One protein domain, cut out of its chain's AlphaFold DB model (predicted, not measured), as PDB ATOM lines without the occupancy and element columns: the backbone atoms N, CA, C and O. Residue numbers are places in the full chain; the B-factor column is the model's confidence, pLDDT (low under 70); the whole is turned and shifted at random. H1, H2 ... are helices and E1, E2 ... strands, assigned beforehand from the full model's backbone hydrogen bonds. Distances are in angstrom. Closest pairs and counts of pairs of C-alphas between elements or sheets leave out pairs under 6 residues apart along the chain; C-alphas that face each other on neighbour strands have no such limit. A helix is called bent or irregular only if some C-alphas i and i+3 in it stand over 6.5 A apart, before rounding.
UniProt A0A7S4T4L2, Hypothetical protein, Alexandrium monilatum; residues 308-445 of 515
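This is residues 308 to 445 of the 515 residues of the protein "Hypothetical protein" of Alexandrium monilatum (UniProt A0A7S4T4L2). Picture one twisted sheet of five strands with three helices over one face and the other face bare of helices; the long, kinked H1 slants over the E3, E2 and E5 part, while H2 and H3 cover E1 and E4. At the far end of the printed part, residues 439 to 445, mostly in H4, stick out from this two-layer body. The 138 printed residues hold four named helices and five named strands, in the order E1 H1 E2 E3 H2 H3 E4 E5 H4; the class is mixed, and the sheet, E4 E1 E3 E2 E5, is all antiparallel. The whole is compact, with a radius of gyration of the C-alphas of 15.1 A and spans of 49 by 35 by 25 A.

Find C-alpha 311 at (170.299, 240.583, 214.213); from there E1 runs 30.9 A to residue 321. H1, residues 325 to 347, covers 30.6 A; it has a kink of 58 degrees near residue 332 and is irregular, with C-alphas 330 and 333 7.9 A apart. Next come E2, residues 354 to 361, 22.7 A, and E3, residues 372 to 382, 32.1 A. Then read H2, residues 387 to 395, H3, residues 401 to 408, E4, residues 412 to 418, and E5, residues 424 to 430. H4, residues 438 to 444, ends at C-alpha 444, (176.403, 254.989, 238.143).

Look first at E1 and E3, where N 317 and O 376 are 2.8 A apart, within hydrogen-bond range. E2 and E3 form a hairpin, with N 357 and O 377 at 2.8 A. At the edges, N 320 of E1 and O 414 of E4 are at 2.9 A, and N 358 of E2 and O 428 of E5 at 2.9 A. E1, H1, E2 and E3, H2 H3, E4 are split strand-helix-strand units, each with another strand between its two same-way strands; both crossovers are right-handed. H1, H2 and H3 are on the same face, at heights over the sheet of 8.0, 6.4 and 8.3 A. H1 touches H3 with residues 335 to 342 alone, about perpendicular at 80 degrees; the closest C-alphas, of Thr 335 and Leu 408, are 5.1 A apart. H4 is not on the sheet. Every O i to N i+4 pair is within range in H2, H3 and H4, and 16 of 19 in H1.

The C-alphas farthest apart, of Asp 308 and Leu 368, are 50.1 A apart. The printed part has no cut, and no link is long. Mean pLDDT of the printed part is 90.0; look for values under 70 at residues 364 to 370, between E2 and E3.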
ATOM      1  N   ASP A 308     172.266 247.261 208.834       91.12
ATOM      2  CA  ASP A 308     171.600 245.972 208.707       91.12
ATOM      3  C   ASP A 308     170.397 245.888 209.658       91.12
ATOM      4  O   ASP A 308     170.359 246.558 210.694       91.12
ATOM      5  N   PRO A 309     169.388 245.060 209.336       92.75
ATOM      6  CA  PRO A 309     168.314 244.785 210.276       92.75
ATOM      7  C   PRO A 309     168.869 244.178 211.568       92.75
ATOM      8  O   PRO A 309     169.842 243.422 211.545       92.75
ATOM      9  N   ARG A 310     168.181 244.463 212.678       95.81
ATOM     10  CA  ARG A 310     168.484 243.922 214.005       95.81
ATOM     11  C   ARG A 310     168.711 242.413 213.942       95.81
ATOM     12  O   ARG A 310     167.801 241.658 213.593       95.81
ATOM     13  N   ALA A 311     169.923 241.981 214.261       95.69
ATOM     14  CA  ALA A 311     170.299 240.583 214.213       95.69
ATOM     15  C   ALA A 311     169.881 239.875 215.500       95.69
ATOM     16  O   ALA A 311     170.171 240.337 216.603       95.69
ATOM     17  N   GLN A 312     169.256 238.711 215.333       96.88
ATOM     18  CA  GLN A 312     168.997 237.766 216.410       96.88
ATOM     19  C   GLN A 312     169.869 236.536 216.199       96.88
ATOM     20  O   GLN A 312     169.666 235.766 215.259       96.88
ATOM     21  N   VAL A 313     170.863 236.371 217.064       96.50
ATOM     22  CA  VAL A 313     171.852 235.292 216.988       96.50
ATOM     23  C   VAL A 313     171.690 234.403 218.210       96.50
ATOM     24  O   VAL A 313     171.452 234.902 219.308       96.50
ATOM     25  N   ARG A 314     171.798 233.084 218.030       96.25
ATOM     26  CA  ARG A 314     171.656 232.109 219.112       96.25
ATOM     27  C   ARG A 314     172.686 230.994 218.973       96.25
ATOM     28  O   ARG A 314     172.830 230.444 217.888       96.25
ATOM     29  N   MET A 315     173.334 230.633 220.077       95.50
ATOM     30  CA  MET A 315     174.258 229.497 220.165       95.50
ATOM     31  C   MET A 315     174.030 228.731 221.470       95.50
ATOM     32  O   MET A 315     173.658 229.338 222.479       95.50
ATOM     33  N   SER A 316     174.247 227.414 221.450       95.44
ATOM     34  CA  SER A 316     174.095 226.552 222.621       95.44
ATOM     35  C   SER A 316     175.280 225.591 222.787       95.44
ATOM     36  O   SER A 316     175.836 225.081 221.815       95.44
ATOM     37  N   TRP A 317     175.629 225.309 224.040       95.31
ATOM     38  CA  TRP A 317     176.647 224.340 224.443       95.31
ATOM     39  C   TRP A 317     176.074 223.421 225.520       95.31
ATOM     40  O   TRP A 317     175.354 223.884 226.404       95.31
ATOM     41  N   GLU A 318     176.397 222.135 225.450       95.06
ATOM     42  CA  GLU A 318     176.198 221.181 226.539       95.06
ATOM     43  C   GLU A 318     177.484 221.092 227.358       95.06
ATOM     44  O   GLU A 318     178.558 220.844 226.811       95.06
ATOM     45  N   LEU A 319     177.382 221.308 228.663       94.44
ATOM     46  CA  LEU A 319     178.504 221.280 229.590       94.44
ATOM     47  C   LEU A 319     178.271 220.164 230.602       94.44
ATOM     48  O   LEU A 319     177.176 220.055 231.153       94.44
ATOM     49  N   GLU A 320     179.295 219.368 230.880       93.69
ATOM     50  CA  GLU A 320     179.289 218.455 232.023       93.69
ATOM     51  C   GLU A 320     179.885 219.195 233.218       93.69
ATOM     52  O   GLU A 320     181.042 219.600 233.163       93.69
ATOM     53  N   VAL A 321     179.105 219.406 234.279       91.75
ATOM     54  CA  VAL A 321     179.526 220.162 235.470       91.75
ATOM     55  C   VAL A 321     179.492 219.305 236.726       91.75
ATOM     56  O   VAL A 321     178.552 218.530 236.917       91.75
ATOM     57  N   ASP A 322     180.473 219.478 237.610       89.94
ATOM     58  CA  ASP A 322     180.470 218.902 238.959       89.94
ATOM     59  C   ASP A 322     179.884 219.912 239.957       89.94
ATOM     60  O   ASP A 322     180.571 220.608 240.702       89.94
ATOM     61  N   CYS A 323     178.564 220.091 239.882       84.56
ATOM     62  CA  CYS A 323     177.829 221.010 240.745       84.56
ATOM     63  C   CYS A 323     176.393 220.514 240.936       84.56
ATOM     64  O   CYS A 323     175.618 220.373 239.986       84.56
ATOM     65  N   GLY A 324     176.031 220.228 242.189       79.94
ATOM     66  CA  GLY A 324     174.661 219.875 242.564       79.94
ATOM     67  C   GLY A 324     173.704 221.074 242.546       79.94
ATOM     68  O   GLY A 324     174.120 222.220 242.409       79.94
ATOM     69  N   GLU A 325     172.410 220.816 242.757       79.38
ATOM     70  CA  GLU A 325     171.373 221.865 242.849       79.38
ATOM     71  C   GLU A 325     171.684 222.983 243.855       79.38
ATOM     72  O   GLU A 325     171.548 224.142 243.467       79.38
ATOM     73  N   PRO A 326     172.134 222.694 245.097       83.31
ATOM     74  CA  PRO A 326     172.465 223.756 246.048       83.31
ATOM     75  C   PRO A 326     173.584 224.664 245.524       83.31
ATOM     76  O   PRO A 326     173.436 225.878 245.490       83.31
ATOM     77  N   CYS A 327     174.650 224.054 244.995       84.62
ATOM     78  CA  CYS A 327     175.784 224.764 244.402       84.62
ATOM     79  C   CYS A 327     175.357 225.680 243.238       84.62
ATOM     80  O   CYS A 327     175.835 226.810 243.140       84.62
ATOM     81  N   TRP A 328     174.441 225.222 242.373       85.88
ATOM     82  CA  TRP A 328     173.934 226.030 241.262       85.88
ATOM     83  C   TRP A 328     173.071 227.193 241.753       85.88
ATOM     84  O   TRP A 328     173.224 228.316 241.274       85.88
ATOM     85  N   HIS A 329     172.168 226.936 242.703       85.06
ATOM     86  CA  HIS A 329     171.243 227.947 243.204       85.06
ATOM     87  C   HIS A 329     171.981 229.140 243.814       85.06
ATOM     88  O   HIS A 329     171.636 230.284 243.513       85.06
ATOM     89  N   ASP A 330     173.036 228.860 244.581       82.44
ATOM     90  CA  ASP A 330     173.831 229.871 245.277       82.44
ATOM     91  C   ASP A 330     174.623 230.767 244.314       82.44
ATOM     92  O   ASP A 330     174.856 231.935 244.605       82.44
ATOM     93  N   LYS A 331     175.016 230.247 243.143       84.75
ATOM     94  CA  LYS A 331     175.901 230.952 242.195       84.75
ATOM     95  C   LYS A 331     175.217 231.480 240.949       84.75
ATOM     96  O   LYS A 331     175.803 232.271 240.212       84.75
ATOM     97  N   LYS A 332     173.978 231.060 240.697       90.12
ATOM     98  CA  LYS A 332     173.247 231.326 239.454       90.12
ATOM     99  C   LYS A 332     173.350 232.783 238.996       90.12
ATOM    100  O   LYS A 332     173.623 233.028 237.824       90.12
ATOM    101  N   ASN A 333     173.105 233.749 239.883       91.00
ATOM    102  CA  ASN A 333     173.043 235.155 239.483       91.00
ATOM    103  C   ASN A 333     174.421 235.697 239.083       91.00
ATOM    104  O   ASN A 333     174.539 236.274 238.000       91.00
ATOM    105  N   ALA A 334     175.465 235.430 239.873       88.50
ATOM    106  CA  ALA A 334     176.829 235.801 239.508       88.50
ATOM    107  C   ALA A 334     177.309 235.092 238.241       88.50
ATOM    108  O   ALA A 334     177.865 235.742 237.357       88.50
ATOM    109  N   THR A 335     177.038 233.790 238.104       91.00
ATOM    110  CA  THR A 335     177.398 233.010 236.914       91.00
ATOM    111  C   THR A 335     176.743 233.576 235.654       91.00
ATOM    112  O   THR A 335     177.425 233.839 234.665       91.00
ATOM    113  N   LEU A 336     175.425 233.805 235.664       94.44
ATOM    114  CA  LEU A 336     174.712 234.339 234.499       94.44
ATOM    115  C   LEU A 336     175.147 235.772 234.170       94.44
ATOM    116  O   LEU A 336     175.295 236.117 232.999       94.44
ATOM    117  N   HIS A 337     175.399 236.605 235.177       94.19
ATOM    118  CA  HIS A 337     175.886 237.965 234.956       94.19
ATOM    119  C   HIS A 337     177.306 237.984 234.376       94.19
ATOM    120  O   HIS A 337     177.561 238.663 233.379       94.19
ATOM    121  N   GLY A 338     178.208 237.167 234.927       92.19
ATOM    122  CA  GLY A 338     179.567 236.980 234.416       92.19
ATOM    123  C   GLY A 338     179.587 236.473 232.973       92.19
ATOM    124  O   GLY A 338     180.310 237.017 232.136       92.19
ATOM    125  N   LEU A 339     178.723 235.506 232.641       94.44
ATOM    126  CA  LEU A 339     178.522 235.026 231.271       94.44
ATOM    127  C   LEU A 339     178.117 236.162 230.323       94.44
ATOM    128  O   LEU A 339     178.716 236.307 229.257       94.44
ATOM    129  N   ARG A 340     177.137 236.994 230.703       96.50
ATOM    130  CA  ARG A 340     176.698 238.128 229.868       96.50
ATOM    131  C   ARG A 340     177.831 239.096 229.593       96.50
ATOM    132  O   ARG A 340     178.027 239.463 228.439       96.50
ATOM    133  N   LEU A 341     178.585 239.472 230.625       94.62
ATOM    134  CA  LEU A 341     179.753 240.337 230.480       94.62
ATOM    135  C   LEU A 341     180.807 239.713 229.555       94.62
ATOM    136  O   LEU A 341     181.366 240.413 228.716       94.62
ATOM    137  N   SER A 342     181.032 238.400 229.654       93.38
ATOM    138  CA  SER A 342     181.999 237.702 228.805       93.38
ATOM    139  C   SER A 342     181.622 237.706 227.334       93.38
ATOM    140  O   SER A 342     182.421 238.081 226.479       93.38
ATOM    141  N   PHE A 343     180.390 237.291 227.028       96.06
ATOM    142  CA  PHE A 343     179.916 237.244 225.651       96.06
ATOM    143  C   PHE A 343     179.803 238.654 225.068       96.06
ATOM    144  O   PHE A 343     180.109 238.845 223.897       96.06
ATOM    145  N   ALA A 344     179.443 239.646 225.883       97.00
ATOM    146  CA  ALA A 344     179.475 241.051 225.495       97.00
ATOM    147  C   ALA A 344     180.887 241.503 225.097       97.00
ATOM    148  O   ALA A 344     181.055 242.047 224.009       97.00
ATOM    149  N   GLY A 345     181.895 241.182 225.920       95.00
ATOM    150  CA  GLY A 345     183.306 241.446 225.632       95.00
ATOM    151  C   GLY A 345     183.799 240.767 224.361       95.00
ATOM    152  O   GLY A 345     184.418 241.407 223.523       95.00
ATOM    153  N   HIS A 346     183.464 239.492 224.162       94.88
ATOM    154  CA  HIS A 346     183.862 238.753 222.958       94.88
ATOM    155  C   HIS A 346     183.222 239.289 221.670       94.88
ATOM    156  O   HIS A 346     183.789 239.166 220.586       94.88
ATOM    157  N   LEU A 347     182.020 239.856 221.771       96.69
ATOM    158  CA  LEU A 347     181.278 240.394 220.630       96.69
ATOM    159  C   LEU A 347     181.492 241.906 220.432       96.69
ATOM    160  O   LEU A 347     181.030 242.452 219.428       96.69
ATOM    161  N   ASP A 348     182.178 242.576 221.361       97.50
ATOM    162  CA  ASP A 348     182.278 244.036 221.482       97.50
ATOM    163  C   ASP A 348     180.902 244.740 221.507       97.50
ATOM    164  O   ASP A 348     180.669 245.756 220.834       97.50
ATOM    165  N   LEU A 349     179.963 244.166 222.261       97.75
ATOM    166  CA  LEU A 349     178.590 244.644 222.440       97.75
ATOM    167  C   LEU A 349     178.366 245.110 223.882       97.75
ATOM    168  O   LEU A 349     179.058 244.653 224.787       97.75
ATOM    169  N   PRO A 350     177.376 245.978 224.153       97.75
ATOM    170  CA  PRO A 350     176.984 246.235 225.531       97.75
ATOM    171  C   PRO A 350     176.307 244.980 226.098       97.75
ATOM    172  O   PRO A 350     175.490 244.349 225.426       97.75
ATOM    173  N   PHE A 351     176.593 244.618 227.351       97.25
ATOM    174  CA  PHE A 351     176.036 243.390 227.944       97.25
ATOM    175  C   PHE A 351     174.501 243.387 228.042       97.25
ATOM    176  O   PHE A 351     173.877 242.331 228.137       97.25
ATOM    177  N   GLN A 352     173.868 244.560 227.959       97.31
ATOM    178  CA  GLN A 352     172.421 244.734 227.840       97.31
ATOM    179  C   GLN A 352     171.841 244.083 226.571       97.31
ATOM    180  O   GLN A 352     170.686 243.678 226.589       97.31
ATOM    181  N   GLU A 353     172.622 243.925 225.502       97.81
ATOM    182  CA  GLU A 353     172.194 243.282 224.246       97.81
ATOM    183  C   GLU A 353     172.410 241.754 224.244       97.81
ATOM    184  O   GLU A 353     172.082 241.074 223.266       97.81
ATOM    185  N   VAL A 354     172.946 241.205 225.340       98.19
ATOM    186  CA  VAL A 354     173.225 239.778 225.521       98.19
ATOM    187  C   VAL A 354     172.271 239.189 226.556       98.19
ATOM    188  O   VAL A 354     172.172 239.672 227.684       98.19
ATOM    189  N   GLU A 355     171.596 238.109 226.186       98.19
ATOM    190  CA  GLU A 355     170.806 237.252 227.064       98.19
ATOM    191  C   GLU A 355     171.497 235.892 227.162       98.19
ATOM    192  O   GLU A 355     171.914 235.310 226.158       98.19
ATOM    193  N   VAL A 356     171.621 235.369 228.374       97.50
ATOM    194  CA  VAL A 356     172.165 234.034 228.614       97.50
ATOM    195  C   VAL A 356     171.171 233.214 229.406       97.50
ATOM    196  O   VAL A 356     170.412 233.728 230.226       97.50
ATOM    197  N   SER A 357     171.183 231.916 229.168       96.19
ATOM    198  CA  SER A 357     170.426 230.973 229.967       96.19
ATOM    199  C   SER A 357     171.221 229.711 230.209       96.19
ATOM    200  O   SER A 357     171.956 229.255 229.336       96.19
ATOM    201  N   VAL A 358     171.062 229.148 231.397       94.62
ATOM    202  CA  VAL A 358     171.609 227.843 231.758       94.62
ATOM    203  C   VAL A 358     170.447 226.977 232.202       94.62
ATOM    204  O   VAL A 358     169.664 227.381 233.065       94.62
ATOM    205  N   GLY A 359     170.298 225.811 231.580       92.62
ATOM    206  CA  GLY A 359     169.263 224.858 231.949       92.62
ATOM    207  C   GLY A 359     169.810 223.479 232.279       92.62
ATOM    208  O   GLY A 359     170.682 222.968 231.584       92.62
ATOM    209  N   LEU A 360     169.287 222.878 233.344       89.38
ATOM    210  CA  LEU A 360     169.656 221.537 233.792       89.38
ATOM    211  C   LEU A 360     168.933 220.488 232.940       89.38
ATOM    212  O   LEU A 360     167.734 220.613 232.662       89.38
ATOM    213  N   VAL A 361     169.656 219.448 232.524       87.75
ATOM    214  CA  VAL A 361     169.084 218.308 231.796       87.75
ATOM    215  C   VAL A 361     168.484 217.316 232.787       87.75
ATOM    216  O   VAL A 361     169.099 216.996 233.805       87.75
ATOM    217  N   ALA A 362     167.295 216.790 232.476       79.81
ATOM    218  CA  ALA A 362     166.703 215.711 233.257       79.81
ATOM    219  C   ALA A 362     167.660 214.512 233.296       79.81
ATOM    220  O   ALA A 362     167.963 213.918 232.255       79.81
ATOM    221  N   LEU A 363     168.093 214.110 234.491       73.75
ATOM    222  CA  LEU A 363     168.875 212.891 234.655       73.75
ATOM    223  C   LEU A 363     168.015 211.687 234.259       73.75
ATOM    224  O   LEU A 363     167.164 211.215 235.013       73.75
ATOM    225  N   SER A 364     168.245 211.174 233.053       64.31
ATOM    226  CA  SER A 364     167.598 209.967 232.546       64.31
ATOM    227  C   SER A 364     168.309 208.731 233.113       64.31
ATOM    228  O   SER A 364     169.015 208.019 232.405       64.31
ATOM    229  N   GLY A 365     168.177 208.498 234.423       65.00
ATOM    230  CA  GLY A 365     168.669 207.289 235.098       65.00
ATOM    231  C   GLY A 365     169.279 207.522 236.484       65.00
ATOM    232  O   GLY A 365     169.768 208.602 236.794       65.00
ATOM    233  N   ARG A 366     169.290 206.470 237.322       59.31
ATOM    234  CA  ARG A 366     169.969 206.423 238.637       59.31
ATOM    235  C   ARG A 366     171.504 206.386 238.494       59.31
ATOM    236  O   ARG A 366     172.144 205.466 239.004       59.31
ATOM    237  N   ARG A 367     172.121 207.319 237.766       55.81
ATOM    238  CA  ARG A 367     173.583 207.459 237.841       55.81
ATOM    239  C   ARG A 367     173.945 208.123 239.168       55.81
ATOM    240  O   ARG A 367     173.331 209.107 239.570       55.81
ATOM    241  N   LEU A 368     174.881 207.485 239.868       52.59
ATOM    242  CA  LEU A 368     175.447 207.939 241.132       52.59
ATOM    243  C   LEU A 368     176.128 209.302 240.939       52.59
ATOM    244  O   LEU A 368     176.719 209.563 239.894       52.59
ATOM    245  N   ALA A 369     175.949 210.142 241.954       62.25
ATOM    246  CA  ALA A 369     176.199 211.574 242.017       62.25
ATOM    247  C   ALA A 369     177.600 212.028 241.564       62.25
ATOM    248  O   ALA A 369     178.594 211.372 241.861       62.25
ATOM    249  N   GLY A 370     177.644 213.182 240.896       68.69
ATOM    250  CA  GLY A 370     178.852 213.913 240.509       68.69
ATOM    251  C   GLY A 370     178.522 214.853 239.352       68.69
ATOM    252  O   GLY A 370     177.925 215.907 239.548       68.69
ATOM    253  N   ALA A 371     178.770 214.396 238.127       76.88
ATOM    254  CA  ALA A 371     178.546 215.185 236.920       76.88
ATOM    255  C   ALA A 371     177.058 215.333 236.532       76.88
ATOM    256  O   ALA A 371     176.297 214.357 236.514       76.88
ATOM    257  N   ARG A 372     176.655 216.548 236.149       85.94
ATOM    258  CA  ARG A 372     175.361 216.865 235.523       85.94
ATOM    259  C   ARG A 372     175.583 217.532 234.167       85.94
ATOM    260  O   ARG A 372     176.456 218.383 234.046       85.94
ATOM    261  N   SER A 373     174.757 217.202 233.175       90.94
ATOM    262  CA  SER A 373     174.703 217.973 231.927       90.94
ATOM    263  C   SER A 373     173.886 219.252 232.132       90.94
ATOM    264  O   SER A 373     172.750 219.203 232.619       90.94
ATOM    265  N   VAL A 374     174.439 220.389 231.720       92.44
ATOM    266  CA  VAL A 374     173.744 221.680 231.626       92.44
ATOM    267  C   VAL A 374     173.831 222.220 230.203       92.44
ATOM    268  O   VAL A 374     174.863 222.110 229.552       92.44
ATOM    269  N   TYR A 375     172.761 222.841 229.717       94.44
ATOM    270  CA  TYR A 375     172.774 223.585 228.461       94.44
ATOM    271  C   TYR A 375     172.970 225.069 228.736       94.44
ATOM    272  O   TYR A 375     172.067 225.724 229.258       94.44
ATOM    273  N   LEU A 376     174.119 225.607 228.334       95.50
ATOM    274  CA  LEU A 376     174.347 227.043 228.220       95.50
ATOM    275  C   LEU A 376     173.818 227.508 226.863       95.50
ATOM    276  O   LEU A 376     174.210 226.983 225.826       95.50
ATOM    277  N   THR A 377     172.936 228.498 226.848       96.06
ATOM    278  CA  THR A 377     172.443 229.138 225.628       96.06
ATOM    279  C   THR A 377     172.677 230.633 225.704       96.06
ATOM    280  O   THR A 377     172.293 231.275 226.678       96.06
ATOM    281  N   VAL A 378     173.243 231.188 224.640       97.00
ATOM    282  CA  VAL A 378     173.446 232.625 224.466       97.00
ATOM    283  C   VAL A 378     172.553 233.099 223.339       97.00
ATOM    284  O   VAL A 378     172.503 232.484 222.271       97.00
ATOM    285  N   LYS A 379     171.854 234.200 223.582       97.69
ATOM    286  CA  LYS A 379     171.047 234.913 222.604       97.69
ATOM    287  C   LYS A 379     171.512 236.363 222.559       97.69
ATOM    288  O   LYS A 379     171.633 237.021 223.585       97.69
ATOM    289  N   VAL A 380     171.755 236.858 221.357       97.81
ATOM    290  CA  VAL A 380     172.176 238.236 221.102       97.81
ATOM    291  C   VAL A 380     171.105 238.900 220.262       97.81
ATOM    292  O   VAL A 380     170.674 238.322 219.263       97.81
ATOM    293  N   ASP A 381     170.681 240.091 220.671       97.75
ATOM    294  CA  ASP A 381     169.680 240.882 219.956       97.75
ATOM    295  C   ASP A 381     170.183 242.319 219.752       97.75
ATOM    296  O   ASP A 381     170.005 243.179 220.620       97.75
ATOM    297  N   SER A 382     170.832 242.578 218.610       97.69
ATOM    298  CA  SER A 382     171.662 243.773 218.397       97.69
ATOM    299  C   SER A 382     171.573 244.339 216.974       97.69
ATOM    300  O   SER A 382     171.438 243.597 216.005       97.69
ATOM    301  N   ASN A 383     171.707 245.664 216.844       97.62
ATOM    302  CA  ASN A 383     171.895 246.364 215.563       97.62
ATOM    303  C   ASN A 383     173.381 246.572 215.212       97.62
ATOM    304  O   ASN A 383     173.692 247.197 214.209       97.62
ATOM    305  N   ARG A 384     174.314 246.116 216.053       97.44
ATOM    306  CA  ARG A 384     175.756 246.410 215.932       97.44
ATOM    307  C   ARG A 384     176.540 245.302 215.235       97.44
ATOM    308  O   ARG A 384     177.737 245.439 214.984       97.44
ATOM    309  N   ILE A 385     175.882 244.180 214.960       97.19
ATOM    310  CA  ILE A 385     176.480 242.997 214.354       97.19
ATOM    311  C   ILE A 385     175.473 242.327 213.422       97.19
ATOM    312  O   ILE A 385     174.292 242.239 213.740       97.19
ATOM    313  N   SER A 386     175.932 241.836 212.271       96.81
ATOM    314  CA  SER A 386     175.086 241.041 211.376       96.81
ATOM    315  C   SER A 386     174.908 239.615 211.909       96.81
ATOM    316  O   SER A 386     175.762 239.095 212.631       96.81
ATOM    317  N   ALA A 387     173.835 238.928 211.508       96.06
ATOM    318  CA  ALA A 387     173.590 237.553 211.949       96.06
ATOM    319  C   ALA A 387     174.736 236.595 211.565       96.06
ATOM    320  O   ALA A 387     175.147 235.758 212.367       96.06
ATOM    321  N   THR A 388     175.293 236.737 210.358       96.38
ATOM    322  CA  THR A 388     176.420 235.916 209.889       96.38
ATOM    323  C   THR A 388     177.677 236.160 210.720       96.38
ATOM    324  O   THR A 388     178.317 235.203 211.156       96.38
ATOM    325  N   GLN A 389     178.010 237.426 210.988       96.88
ATOM    326  CA  GLN A 389     179.171 237.769 211.807       96.88
ATOM    327  C   GLN A 389     178.991 237.302 213.256       96.88
ATOM    328  O   GLN A 389     179.906 236.700 213.810       96.88
ATOM    329  N   GLY A 390     177.814 237.512 213.851       96.12
ATOM    330  CA  GLY A 390     177.530 237.081 215.220       96.12
ATOM    331  C   GLY A 390     177.606 235.565 215.388       96.12
ATOM    332  O   GLY A 390     178.230 235.096 216.335       96.12
ATOM    333  N   ASN A 391     177.064 234.792 214.440       95.94
ATOM    334  CA  ASN A 391     177.208 233.332 214.441       95.94
ATOM    335  C   ASN A 391     178.681 232.909 214.349       95.94
ATOM    336  O   ASN A 391     179.108 232.024 215.087       95.94
ATOM    337  N   SER A 392     179.460 233.558 213.475       96.19
ATOM    338  CA  SER A 392     180.891 233.274 213.330       96.19
ATOM    339  C   SER A 392     181.667 233.567 214.614       96.19
ATOM    340  O   SER A 392     182.494 232.753 215.020       96.19
ATOM    341  N   LEU A 393     181.405 234.704 215.268       95.38
ATOM    342  CA  LEU A 393     182.078 235.061 216.516       95.38
ATOM    343  C   LEU A 393     181.692 234.105 217.647       95.38
ATOM    344  O   LEU A 393     182.585 233.589 218.315       95.38
ATOM    345  N   LEU A 394     180.404 233.794 217.830       94.88
ATOM    346  CA  LEU A 394     179.971 232.837 218.856       94.88
ATOM    347  C   LEU A 394     180.540 231.432 218.622       94.88
ATOM    348  O   LEU A 394     180.925 230.771 219.581       94.88
ATOM    349  N   ALA A 395     180.652 230.985 217.368       94.00
ATOM    350  CA  ALA A 395     181.278 229.701 217.047       94.00
ATOM    351  C   ALA A 395     182.775 229.670 217.407       94.00
ATOM    352  O   ALA A 395     183.287 228.619 217.781       94.00
ATOM    353  N   SER A 396     183.457 230.819 217.324       92.94
ATOM    354  CA  SER A 396     184.869 230.975 217.705       92.94
ATOM    355  C   SER A 396     185.107 231.227 219.199       92.94
ATOM    356  O   SER A 396     186.260 231.315 219.615       92.94
ATOM    357  N   TYR A 397     184.049 231.373 220.007       90.81
ATOM    358  CA  TYR A 397     184.197 231.558 221.451       90.81
ATOM    359  C   TYR A 397     184.894 230.331 222.064       90.81
ATOM    360  O   TYR A 397     184.523 229.215 221.693       90.81
ATOM    361  N   PRO A 398     185.879 230.491 222.971       83.00
ATOM    362  CA  PRO A 398     186.607 229.366 223.556       83.00
ATOM    363  C   PRO A 398     185.667 228.321 224.171       83.00
ATOM    364  O   PRO A 398     184.782 228.657 224.954       83.00
ATOM    365  N   GLN A 399     185.860 227.050 223.805       85.00
ATOM    366  CA  GLN A 399     184.986 225.934 224.203       85.00
ATOM    367  C   GLN A 399     185.717 224.893 225.052       85.00
ATOM    368  O   GLN A 399     185.303 223.741 225.095       85.00
ATOM    369  N   ASP A 400     186.831 225.244 225.688       92.06
ATOM    370  CA  ASP A 400     187.525 224.312 226.566       92.06
ATOM    371  C   ASP A 400     186.956 224.349 227.993       92.06
ATOM    372  O   ASP A 400     186.434 225.360 228.476       92.06
ATOM    373  N   ALA A 401     187.068 223.211 228.672       91.12
ATOM    374  CA  ALA A 401     186.541 223.013 230.014       91.12
ATOM    375  C   ALA A 401     187.181 223.954 231.052       91.12
ATOM    376  O   ALA A 401     186.501 224.393 231.977       91.12
ATOM    377  N   ALA A 402     188.454 224.333 230.891       85.69
ATOM    378  CA  ALA A 402     189.131 225.223 231.833       85.69
ATOM    379  C   ALA A 402     188.627 226.673 231.709       85.69
ATOM    380  O   ALA A 402     188.352 227.325 232.723       85.69
ATOM    381  N   THR A 403     188.431 227.160 230.480       85.88
ATOM    382  CA  THR A 403     187.829 228.477 230.234       85.88
ATOM    383  C   THR A 403     186.394 228.522 230.749       85.88
ATOM    384  O   THR A 403     186.044 229.445 231.485       85.88
ATOM    385  N   MET A 404     185.579 227.505 230.449       90.25
ATOM    386  CA  MET A 404     184.199 227.436 230.946       90.25
ATOM    387  C   MET A 404     184.133 227.298 232.472       90.25
ATOM    388  O   MET A 404     183.264 227.907 233.092       90.25
ATOM    389  N   THR A 405     185.075 226.580 233.091       87.81
ATOM    390  CA  THR A 405     185.180 226.494 234.557       87.81
ATOM    391  C   THR A 405     185.391 227.869 235.175       87.81
ATOM    392  O   THR A 405     184.692 228.269 236.106       87.81
ATOM    393  N   THR A 406     186.333 228.620 234.605       82.00
ATOM    394  CA  THR A 406     186.648 229.985 235.041       82.00
ATOM    395  C   THR A 406     185.449 230.912 234.854       82.00
ATOM    396  O   THR A 406     185.135 231.704 235.736       82.00
ATOM    397  N   LEU A 407     184.767 230.796 233.714       84.12
ATOM    398  CA  LEU A 407     183.641 231.643 233.340       84.12
ATOM    399  C   LEU A 407     182.399 231.402 234.201       84.12
ATOM    400  O   LEU A 407     181.710 232.347 234.577       84.12
ATOM    401  N   LEU A 408     182.098 230.137 234.491       86.81
ATOM    402  CA  LEU A 408     180.918 229.769 235.262       86.81
ATOM    403  C   LEU A 408     181.135 229.882 236.766       86.81
ATOM    404  O   LEU A 408     180.159 229.977 237.508       86.81
ATOM    405  N   GLY A 409     182.389 229.834 237.220       82.94
ATOM    406  CA  GLY A 409     182.697 229.647 238.631       82.94
ATOM    407  C   GLY A 409     182.239 228.276 239.145       82.94
ATOM    408  O   GLY A 409     181.825 228.136 240.298       82.94
ATOM    409  N   LEU A 410     182.255 227.270 238.271       86.75
ATOM    410  CA  LEU A 410     181.824 225.896 238.523       86.75
ATOM    411  C   LEU A 410     182.818 224.955 237.863       86.75
ATOM    412  O   LEU A 410     183.304 225.276 236.787       86.75
ATOM    413  N   GLU A 411     183.096 223.798 238.452       87.81
ATOM    414  CA  GLU A 411     183.949 222.807 237.800       87.81
ATOM    415  C   GLU A 411     183.241 222.234 236.566       87.81
ATOM    416  O   GLU A 411     182.208 221.571 236.673       87.81
ATOM    417  N   VAL A 412     183.782 222.533 235.385       91.50
ATOM    418  CA  VAL A 412     183.334 222.005 234.095       91.50
ATOM    419  C   VAL A 412     184.295 220.897 233.695       91.50
ATOM    420  O   VAL A 412     185.495 221.120 233.560       91.50
ATOM    421  N   LEU A 413     183.755 219.704 233.486       93.69
ATOM    422  CA  LEU A 413     184.490 218.499 233.117       93.69
ATOM    423  C   LEU A 413     184.622 218.366 231.594       93.69
ATOM    424  O   LEU A 413     185.665 217.944 231.095       93.69
ATOM    425  N   ALA A 414     183.579 218.745 230.851       94.31
ATOM    426  CA  ALA A 414     183.540 218.658 229.394       94.31
ATOM    427  C   ALA A 414     182.618 219.722 228.780       94.31
ATOM    428  O   ALA A 414     181.689 220.208 229.426       94.31
ATOM    429  N   VAL A 415     182.870 220.056 227.513       95.31
ATOM    430  CA  VAL A 415     182.111 221.036 226.725       95.31
ATOM    431  C   VAL A 415     181.838 220.445 225.346       95.31
ATOM    432  O   VAL A 415     182.760 220.015 224.653       95.31
ATOM    433  N   HIS A 416     180.577 220.454 224.930       94.38
ATOM    434  CA  HIS A 416     180.128 219.962 223.634       94.38
ATOM    435  C   HIS A 416     179.290 221.041 222.940       94.38
ATOM    436  O   HIS A 416     178.325 221.560 223.499       94.38
ATOM    437  N   SER A 417     179.632 221.401 221.703       88.62
ATOM    438  CA  SER A 417     178.830 222.342 220.913       88.62
ATOM    439  C   SER A 417     177.524 221.692 220.453       88.62
ATOM    440  O   SER A 417     177.559 220.594 219.894       88.62
ATOM    441  N   HIS A 418     176.390 222.380 220.601       87.56
ATOM    442  CA  HIS A 418     175.089 221.888 220.152       87.56
ATOM    443  C   HIS A 418     174.386 222.898 219.240       87.56
ATOM    444  O   HIS A 418     174.228 224.067 219.574       87.56
ATOM    445  N   ALA A 419     173.900 222.429 218.087       77.62
ATOM    446  CA  ALA A 419     173.181 223.278 217.130       77.62
ATOM    447  C   ALA A 419     171.801 223.733 217.642       77.62
ATOM    448  O   ALA A 419     171.277 224.754 217.201       77.62
ATOM    449  N   ALA A 420     171.204 222.976 218.564       83.56
ATOM    450  CA  ALA A 420     169.935 223.301 219.198       83.56
ATOM    451  C   ALA A 420     170.016 223.013 220.704       83.56
ATOM    452  O   ALA A 420     170.668 222.042 221.094       83.56
ATOM    453  N   PRO A 421     169.350 223.819 221.548       79.12
ATOM    454  CA  PRO A 421     169.266 223.541 222.975       79.12
ATOM    455  C   PRO A 421     168.561 222.198 223.194       79.12
ATOM    456  O   PRO A 421     167.511 221.939 222.595       79.12
ATOM    457  N   GLY A 422     169.120 221.344 224.051       81.00
ATOM    458  CA  GLY A 422     168.408 220.153 224.503       81.00
ATOM    459  C   GLY A 422     167.187 220.513 225.354       81.00
ATOM    460  O   GLY A 422     166.991 221.662 225.758       81.00
ATOM    461  N   GLN A 423     166.335 219.525 225.630       84.94
ATOM    462  CA  GLN A 423     165.221 219.713 226.558       84.94
ATOM    463  C   GLN A 423     165.758 219.859 227.988       84.94
ATOM    464  O   GLN A 423     166.368 218.938 228.528       84.94
ATOM    465  N   THR A 424     165.509 221.014 228.600       87.19
ATOM    466  CA  THR A 424     165.893 221.319 229.985       87.19
ATOM    467  C   THR A 424     164.669 221.269 230.891       87.19
ATOM    468  O   THR A 424     163.605 221.754 230.504       87.19
ATOM    469  N   THR A 425     164.804 220.730 232.100       83.06
ATOM    470  CA  THR A 425     163.706 220.686 233.089       83.06
ATOM    471  C   THR A 425     163.542 221.992 233.841       83.06
ATOM    472  O   THR A 425     162.431 222.375 234.191       83.06
ATOM    473  N   GLU A 426     164.652 222.682 234.067       85.44
ATOM    474  CA  GLU A 426     164.711 223.973 234.730       85.44
ATOM    475  C   GLU A 426     165.668 224.845 233.931       85.44
ATOM    476  O   GLU A 426     166.756 224.393 233.578       85.44
ATOM    477  N   SER A 427     165.254 226.070 233.611       90.75
ATOM    478  CA  SER A 427     166.092 227.039 232.914       90.75
ATOM    479  C   SER A 427     166.123 228.335 233.698       90.75
ATOM    480  O   SER A 427     165.093 228.882 234.092       90.75
ATOM    481  N   SER A 428     167.335 228.810 233.925       94.31
ATOM    482  CA  SER A 428     167.615 230.103 234.514       94.31
ATOM    483  C   SER A 428     168.057 231.042 233.409       94.31
ATOM    484  O   SER A 428     169.047 230.762 232.741       94.31
ATOM    485  N   VAL A 429     167.325 232.135 233.206       96.19
ATOM    486  CA  VAL A 429     167.567 233.100 232.126       96.19
ATOM    487  C   VAL A 429     167.934 234.447 232.734       96.19
ATOM    488  O   VAL A 429     167.283 234.879 233.685       96.19
ATOM    489  N   MET A 430     168.922 235.130 232.165       96.81
ATOM    490  CA  MET A 430     169.263 236.508 232.495       96.81
ATOM    491  C   MET A 430     169.492 237.317 231.217       96.81
ATOM    492  O   MET A 430     170.309 236.957 230.374       96.81
ATOM    493  N   GLY A 431     168.793 238.438 231.102       96.31
ATOM    494  CA  GLY A 431     168.907 239.424 230.035       96.31
ATOM    495  C   GLY A 431     168.515 240.808 230.551       96.31
ATOM    496  O   GLY A 431     168.304 241.002 231.746       96.31
ATOM    497  N   GLN A 432     168.386 241.791 229.660       92.19
ATOM    498  CA  GLN A 432     168.124 243.184 230.052       92.19
ATOM    499  C   GLN A 432     166.877 243.368 230.937       92.19
ATOM    500  O   GLN A 432     166.865 244.234 231.806       92.19
ATOM    501  N   GLY A 433     165.823 242.577 230.710       92.12
ATOM    502  CA  GLY A 433     164.533 242.742 231.388       92.12
ATOM    503  C   GLY A 433     164.433 242.111 232.779       92.12
ATOM    504  O   GLY A 433     163.470 242.389 233.489       92.12
ATOM    505  N   ASN A 434     165.377 241.252 233.167       93.19
ATOM    506  CA  ASN A 434     165.317 240.497 234.423       93.19
ATOM    507  C   ASN A 434     166.670 240.380 235.141       93.19
ATOM    508  O   ASN A 434     166.808 239.586 236.068       93.19
ATOM    509  N   ASP A 435     167.658 241.157 234.713       91.31
ATOM    510  CA  ASP A 435     168.943 241.266 235.381       91.31
ATOM    511  C   ASP A 435     168.804 242.081 236.684       91.31
ATOM    512  O   ASP A 435     168.483 243.277 236.630       91.31
ATOM    513  N   PRO A 436     169.050 241.465 237.859       90.56
ATOM    514  CA  PRO A 436     168.893 242.128 239.151       90.56
ATOM    515  C   PRO A 436     169.917 243.254 239.375       90.56
ATOM    516  O   PRO A 436     169.724 244.090 240.258       90.56
ATOM    517  N   TYR A 437     170.979 243.315 238.568       92.69
ATOM    518  CA  TYR A 437     172.065 244.283 238.678       92.69
ATOM    519  C   TYR A 437     171.812 245.584 237.914       92.69
ATOM    520  O   TYR A 437     172.457 246.594 238.202       92.69
ATOM    521  N   VAL A 438     170.862 245.603 236.969       91.12
ATOM    522  CA  VAL A 438     170.545 246.773 236.124       91.12
ATOM    523  C   VAL A 438     170.357 248.072 236.923       91.12
ATOM    524  O   VAL A 438     170.933 249.086 236.521       91.12
ATOM    525  N   PRO A 439     169.632 248.099 238.062       91.00
ATOM    526  CA  PRO A 439     169.490 249.321 238.852       91.00
ATOM    527  C   PRO A 439     170.826 249.901 239.333       91.00
ATOM    528  O   PRO A 439     170.990 251.120 239.344       91.00
ATOM    529  N   ALA A 440     171.790 249.047 239.690       90.75
ATOM    530  CA  ALA A 440     173.103 249.491 240.135       90.75
ATOM    531  C   ALA A 440     173.883 250.150 238.991       90.75
ATOM    532  O   ALA A 440     174.441 251.225 239.199       90.75
ATOM    533  N   TYR A 441     173.871 249.560 237.788       93.56
ATOM    534  CA  TYR A 441     174.484 250.167 236.600       93.56
ATOM    535  C   TYR A 441     173.844 251.508 236.253       93.56
ATOM    536  O   TYR A 441     174.561 252.484 236.075       93.56
ATOM    537  N   ASN A 442     172.513 251.582 236.227       92.25
ATOM    538  CA  ASN A 442     171.791 252.809 235.883       92.25
ATOM    539  C   ASN A 442     172.093 253.967 236.854       92.25
ATOM    540  O   ASN A 442     172.094 255.131 236.452       92.25
ATOM    541  N   ASP A 443     172.343 253.663 238.133       89.31
ATOM    542  CA  ASP A 443     172.663 254.670 239.150       89.31
ATOM    543  C   ASP A 443     174.058 255.297 238.942       89.31
ATOM    544  O   ASP A 443     174.253 256.465 239.292       89.31
ATOM    545  N   VAL A 444     175.010 254.545 238.372       91.25
ATOM    546  CA  VAL A 444     176.403 254.989 238.143       91.25
ATOM    547  C   VAL A 444     176.717 255.306 236.683       91.25
ATOM    548  O   VAL A 444     177.759 255.898 236.402       91.25
ATOM    549  N   GLU A 445     175.838 254.930 235.753       93.31
ATOM    550  CA  GLU A 445     175.987 255.233 234.336       93.31
ATOM    551  C   GLU A 445     176.170 256.748 234.170       93.31
ATOM    552  O   GLU A 445     175.410 257.524 234.768       93.31
TER     553      GLU A 445